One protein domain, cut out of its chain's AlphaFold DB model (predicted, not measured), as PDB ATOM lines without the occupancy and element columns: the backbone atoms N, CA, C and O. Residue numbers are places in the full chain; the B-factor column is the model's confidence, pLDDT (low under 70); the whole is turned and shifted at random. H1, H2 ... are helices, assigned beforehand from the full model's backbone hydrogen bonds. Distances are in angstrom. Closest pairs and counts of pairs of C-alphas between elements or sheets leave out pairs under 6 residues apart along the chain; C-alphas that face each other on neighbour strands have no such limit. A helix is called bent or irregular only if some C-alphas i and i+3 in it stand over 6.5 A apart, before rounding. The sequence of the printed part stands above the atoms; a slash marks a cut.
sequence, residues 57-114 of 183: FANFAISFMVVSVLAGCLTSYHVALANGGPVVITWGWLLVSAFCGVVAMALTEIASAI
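AT A GLANCE: This is residues 57 to 114 of the 183 residues of the protein "Amino acid permease" of Pseudonocardia thermophila (UniProt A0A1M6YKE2). Picture an open U: one limb is H1 followed by H2a, the chain folds back near residues 84 and 85, and the other limb is the long H2b. The limbs pack on each other near the turn, where residues 77 to 81 meet 86 to 89, while residues 57 to 75 and 93 to 114 stand free. The printed part has 58 residues with two named helices, H1 then H2, and no named strand; its class is all helix. It is loose, with a radius of gyration of the C-alphas of 14.9 A, and flat, spanning 43 by 24 by 13 A.

HOW THE PARTS SIT: Start at H1, residues 57 to 67, which a tight link of one residue, Ser 68, joins to H2, residues 69 to 113. By its hydrogen bonds H2 was assigned as one helix, but it is bent: C-alphas 83 and 86 are 9.8 A apart. Its arms are H2a, residues 69 to 83, and H2b, residues 86 to 113. H1 and H2a meet only through their link, and H1 and H2b are apart. H2a, with residues 77 to 81 alone, touches residues 86 to 89 of H2b; the closest C-alphas, of Ala 80 and Ile 89, are 6.5 A apart. These arms run opposite ways at a steep tilt of 44 degrees. Every O i to N i+4 pair is within hydrogen-bond range in H1, against 9 of 11 in H2a and 21 of 24 in H2b.

IN THESE COORDINATES: Find C-alpha 57 at (43.184, 10.915, 36.551); from there H1 runs 15.4 A to C-alpha 67. H2a begins at C-alpha 69, at (55.071, -2.534, 32.302), and measures 20.3 A. H2b measures 41.7 A and ends at C-alpha 113, at (25.943, -4.372, 36.188).

THE WHOLE: The C-alphas farthest apart, of Ala 82 and Ala 113, are 43.6 A apart. The printed part has no cut and no long link. Its mean pLDDT is 78.6; look for values under 70 at residues 69, 71 to 72, 75, 78, 80 to 81, 83 to 84 and 114.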
ATOM      1  N   PHE A  57      41.720  10.954  36.583       82.25
ATOM      2  CA  PHE A  57      43.184  10.915  36.551       82.25
ATOM      3  C   PHE A  57      43.785  10.021  37.641       82.25
ATOM      4  O   PHE A  57      44.726   9.285  37.374       82.25
ATOM      5  N   ALA A  58      43.236  10.039  38.859       80.12
ATOM      6  CA  ALA A  58      43.731   9.194  39.941       80.12
ATOM      7  C   ALA A  58      43.452   7.708  39.656       80.12
ATOM      8  O   ALA A  58      44.325   6.872  39.864       80.12
ATOM      9  N   ASN A  59      42.283   7.382  39.096       82.12
ATOM     10  CA  ASN A  59      41.967   6.016  38.671       82.12
ATOM     11  C   ASN A  59      42.871   5.541  37.513       82.12
ATOM     12  O   ASN A  59      43.336   4.399  37.502       82.12
ATOM     13  N   PHE A  60      43.184   6.435  36.568       83.94
ATOM     14  CA  PHE A  60      44.165   6.175  35.514       83.94
ATOM     15  C   PHE A  60      45.570   5.951  36.086       83.94
ATOM     16  O   PHE A  60      46.225   4.974  35.732       83.94
ATOM     17  N   ALA A  61      46.017   6.807  37.007       85.81
ATOM     18  CA  ALA A  61      47.328   6.705  37.637       85.81
ATOM     19  C   ALA A  61      47.487   5.397  38.430       85.81
ATOM     20  O   ALA A  61      48.526   4.752  38.329       85.81
ATOM     21  N   ILE A  62      46.451   4.963  39.158       83.00
ATOM     22  CA  ILE A  62      46.442   3.674  39.869       83.00
ATOM     23  C   ILE A  62      46.542   2.510  38.878       83.00
ATOM     24  O   ILE A  62      47.331   1.591  39.088       83.00
ATOM     25  N   SER A  63      45.794   2.569  37.773       84.94
ATOM     26  CA  SER A  63      45.844   1.548  36.718       84.94
ATOM     27  C   SER A  63      47.223   1.490  36.046       84.94
ATOM     28  O   SER A  63      47.765   0.417  35.800       84.94
ATOM     29  N   PHE A  64      47.835   2.644  35.792       83.94
ATOM     30  CA  PHE A  64      49.182   2.723  35.233       83.94
ATOM     31  C   PHE A  64      50.240   2.193  36.214       83.94
ATOM     32  O   PHE A  64      51.134   1.442  35.822       83.94
ATOM     33  N   MET A  65      50.106   2.524  37.501       84.88
ATOM     34  CA  MET A  65      50.995   2.058  38.565       84.88
ATOM     35  C   MET A  65      50.919   0.540  38.757       84.88
ATOM     36  O   MET A  65      51.962  -0.097  38.891       84.88
ATOM     37  N   VAL A  66      49.718  -0.050  38.758       80.88
ATOM     38  CA  VAL A  66      49.558  -1.497  38.985       80.88
ATOM     39  C   VAL A  66      50.088  -2.331  37.818       80.88
ATOM     40  O   VAL A  66      50.661  -3.391  38.047       80.88
ATOM     41  N   VAL A  67      49.949  -1.854  36.576       80.38
ATOM     42  CA  VAL A  67      50.397  -2.603  35.390       80.38
ATOM     43  C   VAL A  67      51.921  -2.556  35.218       80.38
ATOM     44  O   VAL A  67      52.460  -3.455  34.583       80.38
ATOM     45  N   SER A  68      52.615  -1.558  35.787       77.38
ATOM     46  CA  SER A  68      54.088  -1.418  35.837       77.38
ATOM     47  C   SER A  68      54.849  -2.191  34.743       77.38
ATOM     48  O   SER A  68      55.601  -3.138  34.995       77.38
ATOM     49  N   VAL A  69      54.618  -1.788  33.488       69.69
ATOM     50  CA  VAL A  69      55.071  -2.534  32.302       69.69
ATOM     51  C   VAL A  69      56.594  -2.647  32.260       69.69
ATOM     52  O   VAL A  69      57.125  -3.678  31.873       69.69
ATOM     53  N   LEU A  70      57.317  -1.620  32.710       71.25
ATOM     54  CA  LEU A  70      58.779  -1.592  32.645       71.25
ATOM     55  C   LEU A  70      59.426  -2.699  33.489       71.25
ATOM     56  O   LEU A  70      60.290  -3.418  32.992       71.25
ATOM     57  N   ALA A  71      58.987  -2.877  34.737       68.19
ATOM     58  CA  ALA A  71      59.555  -3.891  35.627       68.19
ATOM     59  C   ALA A  71      59.210  -5.315  35.162       68.19
ATOM     60  O   ALA A  71      60.074  -6.195  35.154       68.19
ATOM     61  N   GLY A  72      57.962  -5.532  34.732       68.31
ATOM     62  CA  GLY A  72      57.515  -6.822  34.204       68.31
ATOM     63  C   GLY A  72      58.178  -7.180  32.873       68.31
ATOM     64  O   GLY A  72      58.572  -8.327  32.667       68.31
ATOM     65  N   CYS A  73      58.362  -6.205  31.979       71.31
ATOM     66  CA  CYS A  73      59.012  -6.431  30.694       71.31
ATOM     67  C   CYS A  73      60.494  -6.750  30.853       71.31
ATOM     68  O   CYS A  73      60.946  -7.682  30.207       71.31
ATOM     69  N   LEU A  74      61.245  -6.046  31.705       70.12
ATOM     70  CA  LEU A  74      62.690  -6.274  31.852       70.12
ATOM     71  C   LEU A  74      63.017  -7.693  32.344       70.12
ATOM     72  O   LEU A  74      63.911  -8.343  31.803       70.12
ATOM     73  N   THR A  75      62.262  -8.203  33.320       68.94
ATOM     74  CA  THR A  75      62.430  -9.576  33.822       68.94
ATOM     75  C   THR A  75      61.957 -10.611  32.803       68.94
ATOM     76  O   THR A  75      62.636 -11.611  32.565       68.94
ATOM     77  N   SER A  76      60.834 -10.345  32.132       72.38
ATOM     78  CA  SER A  76      60.275 -11.252  31.127       72.38
ATOM     79  C   SER A  76      61.116 -11.316  29.853       72.38
ATOM     80  O   SER A  76      61.205 -12.379  29.249       72.38
ATOM     81  N   TYR A  77      61.768 -10.222  29.449       73.00
ATOM     82  CA  TYR A  77      62.595 -10.177  28.239       73.00
ATOM     83  C   TYR A  77      63.777 -11.143  28.338       73.00
ATOM     84  O   TYR A  77      64.076 -11.856  27.383       73.00
ATOM     85  N   HIS A  78      64.407 -11.211  29.516       67.69
ATOM     86  CA  HIS A  78      65.489 -12.151  29.796       67.69
ATOM     87  C   HIS A  78      65.024 -13.610  29.647       67.69
ATOM     88  O   HIS A  78      65.658 -14.402  28.951       67.69
ATOM     89  N   VAL A  79      63.867 -13.946  30.225       71.00
ATOM     90  CA  VAL A  79      63.285 -15.297  30.156       71.00
ATOM     91  C   VAL A  79      62.819 -15.651  28.740       71.00
ATOM     92  O   VAL A  79      63.001 -16.786  28.294       71.00
ATOM     93  N   ALA A  80      62.235 -14.695  28.016       69.50
ATOM     94  CA  ALA A  80      61.716 -14.902  26.669       69.50
ATOM     95  C   ALA A  80      62.840 -15.107  25.640       69.50
ATOM     96  O   ALA A  80      62.738 -15.992  24.789       69.50
ATOM     97  N   LEU A  81      63.940 -14.353  25.757       69.69
ATOM     98  CA  LEU A  81      65.142 -14.563  24.947       69.69
ATOM     99  C   LEU A  81      65.768 -15.937  25.207       69.69
ATOM    100  O   LEU A  81      66.176 -16.595  24.254       69.69
ATOM    101  N   ALA A  82      65.801 -16.381  26.466       70.62
ATOM    102  CA  ALA A  82      66.383 -17.666  26.840       70.62
ATOM    103  C   ALA A  82      65.589 -18.879  26.319       70.62
ATOM    104  O   ALA A  82      66.192 -19.898  25.999       70.62
ATOM    105  N   ASN A  83      64.256 -18.783  26.221       68.69
ATOM    106  CA  ASN A  83      63.398 -19.948  25.957       68.69
ATOM    107  C   ASN A  83      62.668 -19.945  24.601       68.69
ATOM    108  O   ASN A  83      62.207 -21.000  24.175       68.69
ATOM    109  N   GLY A  84      62.519 -18.801  23.921       65.81
ATOM    110  CA  GLY A  84      61.646 -18.695  22.737       65.81
ATOM    111  C   GLY A  84      62.216 -17.918  21.550       65.81
ATOM    112  O   GLY A  84      61.604 -17.894  20.480       65.81
ATOM    113  N   GLY A  85      63.380 -17.284  21.707       73.50
ATOM    114  CA  GLY A  85      63.965 -16.439  20.667       73.50
ATOM    115  C   GLY A  85      63.103 -15.209  20.310       73.50
ATOM    116  O   GLY A  85      62.049 -14.961  20.900       73.50
ATOM    117  N   PRO A  86      63.533 -14.399  19.328       74.06
ATOM    118  CA  PRO A  86      62.888 -13.122  19.003       74.06
ATOM    119  C   PRO A  86      61.467 -13.263  18.426       74.06
ATOM    120  O   PRO A  86      60.657 -12.352  18.564       74.06
ATOM    121  N   VAL A  87      61.131 -14.413  17.828       75.44
ATOM    122  CA  VAL A  87      59.812 -14.662  17.218       75.44
ATOM    123  C   VAL A  87      58.705 -14.746  18.272       75.44
ATOM    124  O   VAL A  87      57.625 -14.181  18.079       75.44
ATOM    125  N   VAL A  88      58.973 -15.403  19.404       77.50
ATOM    126  CA  VAL A  88      58.008 -15.539  20.508       77.50
ATOM    127  C   VAL A  88      57.738 -14.192  21.175       77.50
ATOM    128  O   VAL A  88      56.608 -13.926  21.571       77.50
ATOM    129  N   ILE A  89      58.733 -13.306  21.237       74.38
ATOM    130  CA  ILE A  89      58.571 -11.971  21.823       74.38
ATOM    131  C   ILE A  89      57.608 -11.119  20.987       74.38
ATOM    132  O   ILE A  89      56.739 -10.460  21.548       74.38
ATOM    133  N   THR A  90      57.707 -11.154  19.654       79.06
ATOM    134  CA  THR A  90      56.850 -10.336  18.779       79.06
ATOM    135  C   THR A  90      55.437 -10.901  18.643       79.06
ATOM    136  O   THR A  90      54.456 -10.172  18.796       79.06
ATOM    137  N   TRP A  91      55.310 -12.202  18.370       82.56
ATOM    138  CA  TRP A  91      54.005 -12.818  18.113       82.56
ATOM    139  C   TRP A  91      53.289 -13.267  19.385       82.56
ATOM    140  O   TRP A  91      52.064 -13.165  19.466       82.56
ATOM    141  N   GLY A  92      54.033 -13.714  20.399       82.31
ATOM    142  CA  GLY A  92      53.468 -14.178  21.665       82.31
ATOM    143  C   GLY A  92      52.754 -13.061  22.419       82.31
ATOM    144  O   GLY A  92      51.625 -13.254  22.865       82.31
ATOM    145  N   TRP A  93      53.347 -11.866  22.478       79.81
ATOM    146  CA  TRP A  93      52.710 -10.695  23.092       79.81
ATOM    147  C   TRP A  93      51.376 -10.342  22.408       79.81
ATOM    148  O   TRP A  93      50.404 -10.037  23.100       79.81
ATOM    149  N   LEU A  94      51.292 -10.422  21.070       85.44
ATOM    150  CA  LEU A  94      50.100 -10.006  20.316       85.44
ATOM    151  C   LEU A  94      48.962 -10.998  20.545       85.44
ATOM    152  O   LEU A  94      47.830 -10.600  20.822       85.44
ATOM    153  N   LEU A  95      49.280 -12.290  20.473       88.06
ATOM    154  CA  LEU A  95      48.314 -13.362  20.668       88.06
ATOM    155  C   LEU A  95      47.777 -13.386  22.107       88.06
ATOM    156  O   LEU A  95      46.566 -13.472  22.311       88.06
ATOM    157  N   VAL A  96      48.656 -13.231  23.102       87.12
ATOM    158  CA  VAL A  96      48.257 -13.142  24.515       87.12
ATOM    159  C   VAL A  96      47.408 -11.895  24.770       87.12
ATOM    160  O   VAL A  96      46.381 -11.987  25.444       87.12
ATOM    161  N   SER A  97      47.778 -10.744  24.199       86.25
ATOM    162  CA  SER A  97      47.015  -9.497  24.350       86.25
ATOM    163  C   SER A  97      45.612  -9.605  23.756       86.25
ATOM    164  O   SER A  97      44.653  -9.152  24.378       86.25
ATOM    165  N   ALA A  98      45.464 -10.248  22.593       91.31
ATOM    166  CA  ALA A  98      44.160 -10.468  21.970       91.31
ATOM    167  C   ALA A  98      43.244 -11.325  22.859       91.31
ATOM    168  O   ALA A  98      42.095 -10.956  23.101       91.31
ATOM    169  N   PHE A  99      43.760 -12.431  23.401       91.06
ATOM    170  CA  PHE A  99      42.984 -13.301  24.285       91.06
ATOM    171  C   PHE A  99      42.621 -12.606  25.607       91.06
ATOM    172  O   PHE A  99      41.476 -12.668  26.052       91.06
ATOM    173  N   CYS A 100      43.568 -11.875  26.202       88.94
ATOM    174  CA  CYS A 100      43.333 -11.087  27.412       88.94
ATOM    175  C   CYS A 100      42.279  -9.986  27.184       88.94
ATOM    176  O   CYS A 100      41.427  -9.761  28.041       88.94
ATOM    177  N   GLY A 101      42.267  -9.359  26.002       88.88
ATOM    178  CA  GLY A 101      41.266  -8.361  25.617       88.88
ATOM    179  C   GLY A 101      39.838  -8.912  25.575       88.88
ATOM    180  O   GLY A 101      38.916  -8.251  26.049       88.88
ATOM    181  N   VAL A 102      39.648 -10.142  25.086       90.94
ATOM    182  CA  VAL A 102      38.332 -10.812  25.103       90.94
ATOM    183  C   VAL A 102      37.839 -11.009  26.537       90.94
ATOM    184  O   VAL A 102      36.692 -10.686  26.852       90.94
ATOM    185  N   VAL A 103      38.716 -11.472  27.429       87.44
ATOM    186  CA  VAL A 103      38.389 -11.653  28.853       87.44
ATOM    187  C   VAL A 103      38.090 -10.310  29.529       87.44
ATOM    188  O   VAL A 103      37.137 -10.208  30.301       87.44
ATOM    189  N   ALA A 104      38.855  -9.263  29.214       85.94
ATOM    190  CA  ALA A 104      38.652  -7.921  29.754       85.94
ATOM    191  C   ALA A 104      37.304  -7.319  29.330       85.94
ATOM    192  O   ALA A 104      36.633  -6.692  30.151       85.94
ATOM    193  N   MET A 105      36.875  -7.535  28.083       86.69
ATOM    194  CA  MET A 105      35.554  -7.103  27.617       86.69
ATOM    195  C   MET A 105      34.430  -7.799  28.390       86.69
ATOM    196  O   MET A 105      33.540  -7.119  28.898       86.69
ATOM    197  N   ALA A 106      34.516  -9.120  28.573       86.06
ATOM    198  CA  ALA A 106      33.537  -9.866  29.364       86.06
ATOM    199  C   ALA A 106      33.480  -9.381  30.825       86.06
ATOM    200  O   ALA A 106      32.403  -9.201  31.391       86.06
ATOM    201  N   LEU A 107      34.637  -9.108  31.439       79.06
ATOM    202  CA  LEU A 107      34.699  -8.586  32.805       79.06
ATOM    203  C   LEU A 107      34.166  -7.149  32.908       79.06
ATOM    204  O   LEU A 107      33.621  -6.782  33.944       79.06
ATOM    205  N   THR A 108      34.302  -6.349  31.849       83.88
ATOM    206  CA  THR A 108      33.792  -4.970  31.782       83.88
ATOM    207  C   THR A 108      32.268  -4.941  31.687       83.88
ATOM    208  O   THR A 108      31.626  -4.158  32.387       83.88
ATOM    209  N   GLU A 109      31.682  -5.818  30.869       83.12
ATOM    210  CA  GLU A 109      30.225  -5.982  30.780       83.12
ATOM    211  C   GLU A 109      29.650  -6.354  32.143       83.12
ATOM    212  O   GLU A 109      28.730  -5.703  32.638       83.12
ATOM    213  N   ILE A 110      30.283  -7.339  32.783       76.12
ATOM    214  CA  ILE A 110      30.009  -7.735  34.154       76.12
ATOM    215  C   ILE A 110      30.103  -6.492  35.044       76.12
ATOM    216  O   ILE A 110      29.062  -6.071  35.530       76.12
ATOM    217  N   ALA A 111      31.266  -5.834  35.155       73.75
ATOM    218  CA  ALA A 111      31.526  -4.675  36.022       73.75
ATOM    219  C   ALA A 111      30.478  -3.550  35.940       73.75
ATOM    220  O   ALA A 111      30.191  -2.925  36.961       73.75
ATOM    221  N   SER A 112      29.868  -3.328  34.772       75.19
ATOM    222  CA  SER A 112      28.807  -2.327  34.588       75.19
ATOM    223  C   SER A 112      27.487  -2.651  35.310       75.19
ATOM    224  O   SER A 112      26.723  -1.742  35.623       75.19
ATOM    225  N   ALA A 113      27.214  -3.923  35.618       73.25
ATOM    226  CA  ALA A 113      25.943  -4.372  36.188       73.25
ATOM    227  C   ALA A 113      25.914  -4.447  37.730       73.25
ATOM    228  O   ALA A 113      24.832  -4.517  38.316       73.25
ATOM    229  N   ILE A 114      27.068  -4.494  38.412       65.75
ATOM    230  CA  ILE A 114      27.157  -4.689  39.878       65.75
ATOM    231  C   ILE A 114      28.326  -3.880  40.479       65.75
ATOM    232  O   ILE A 114      29.363  -4.438  40.837       65.75
TER     233      ILE A 114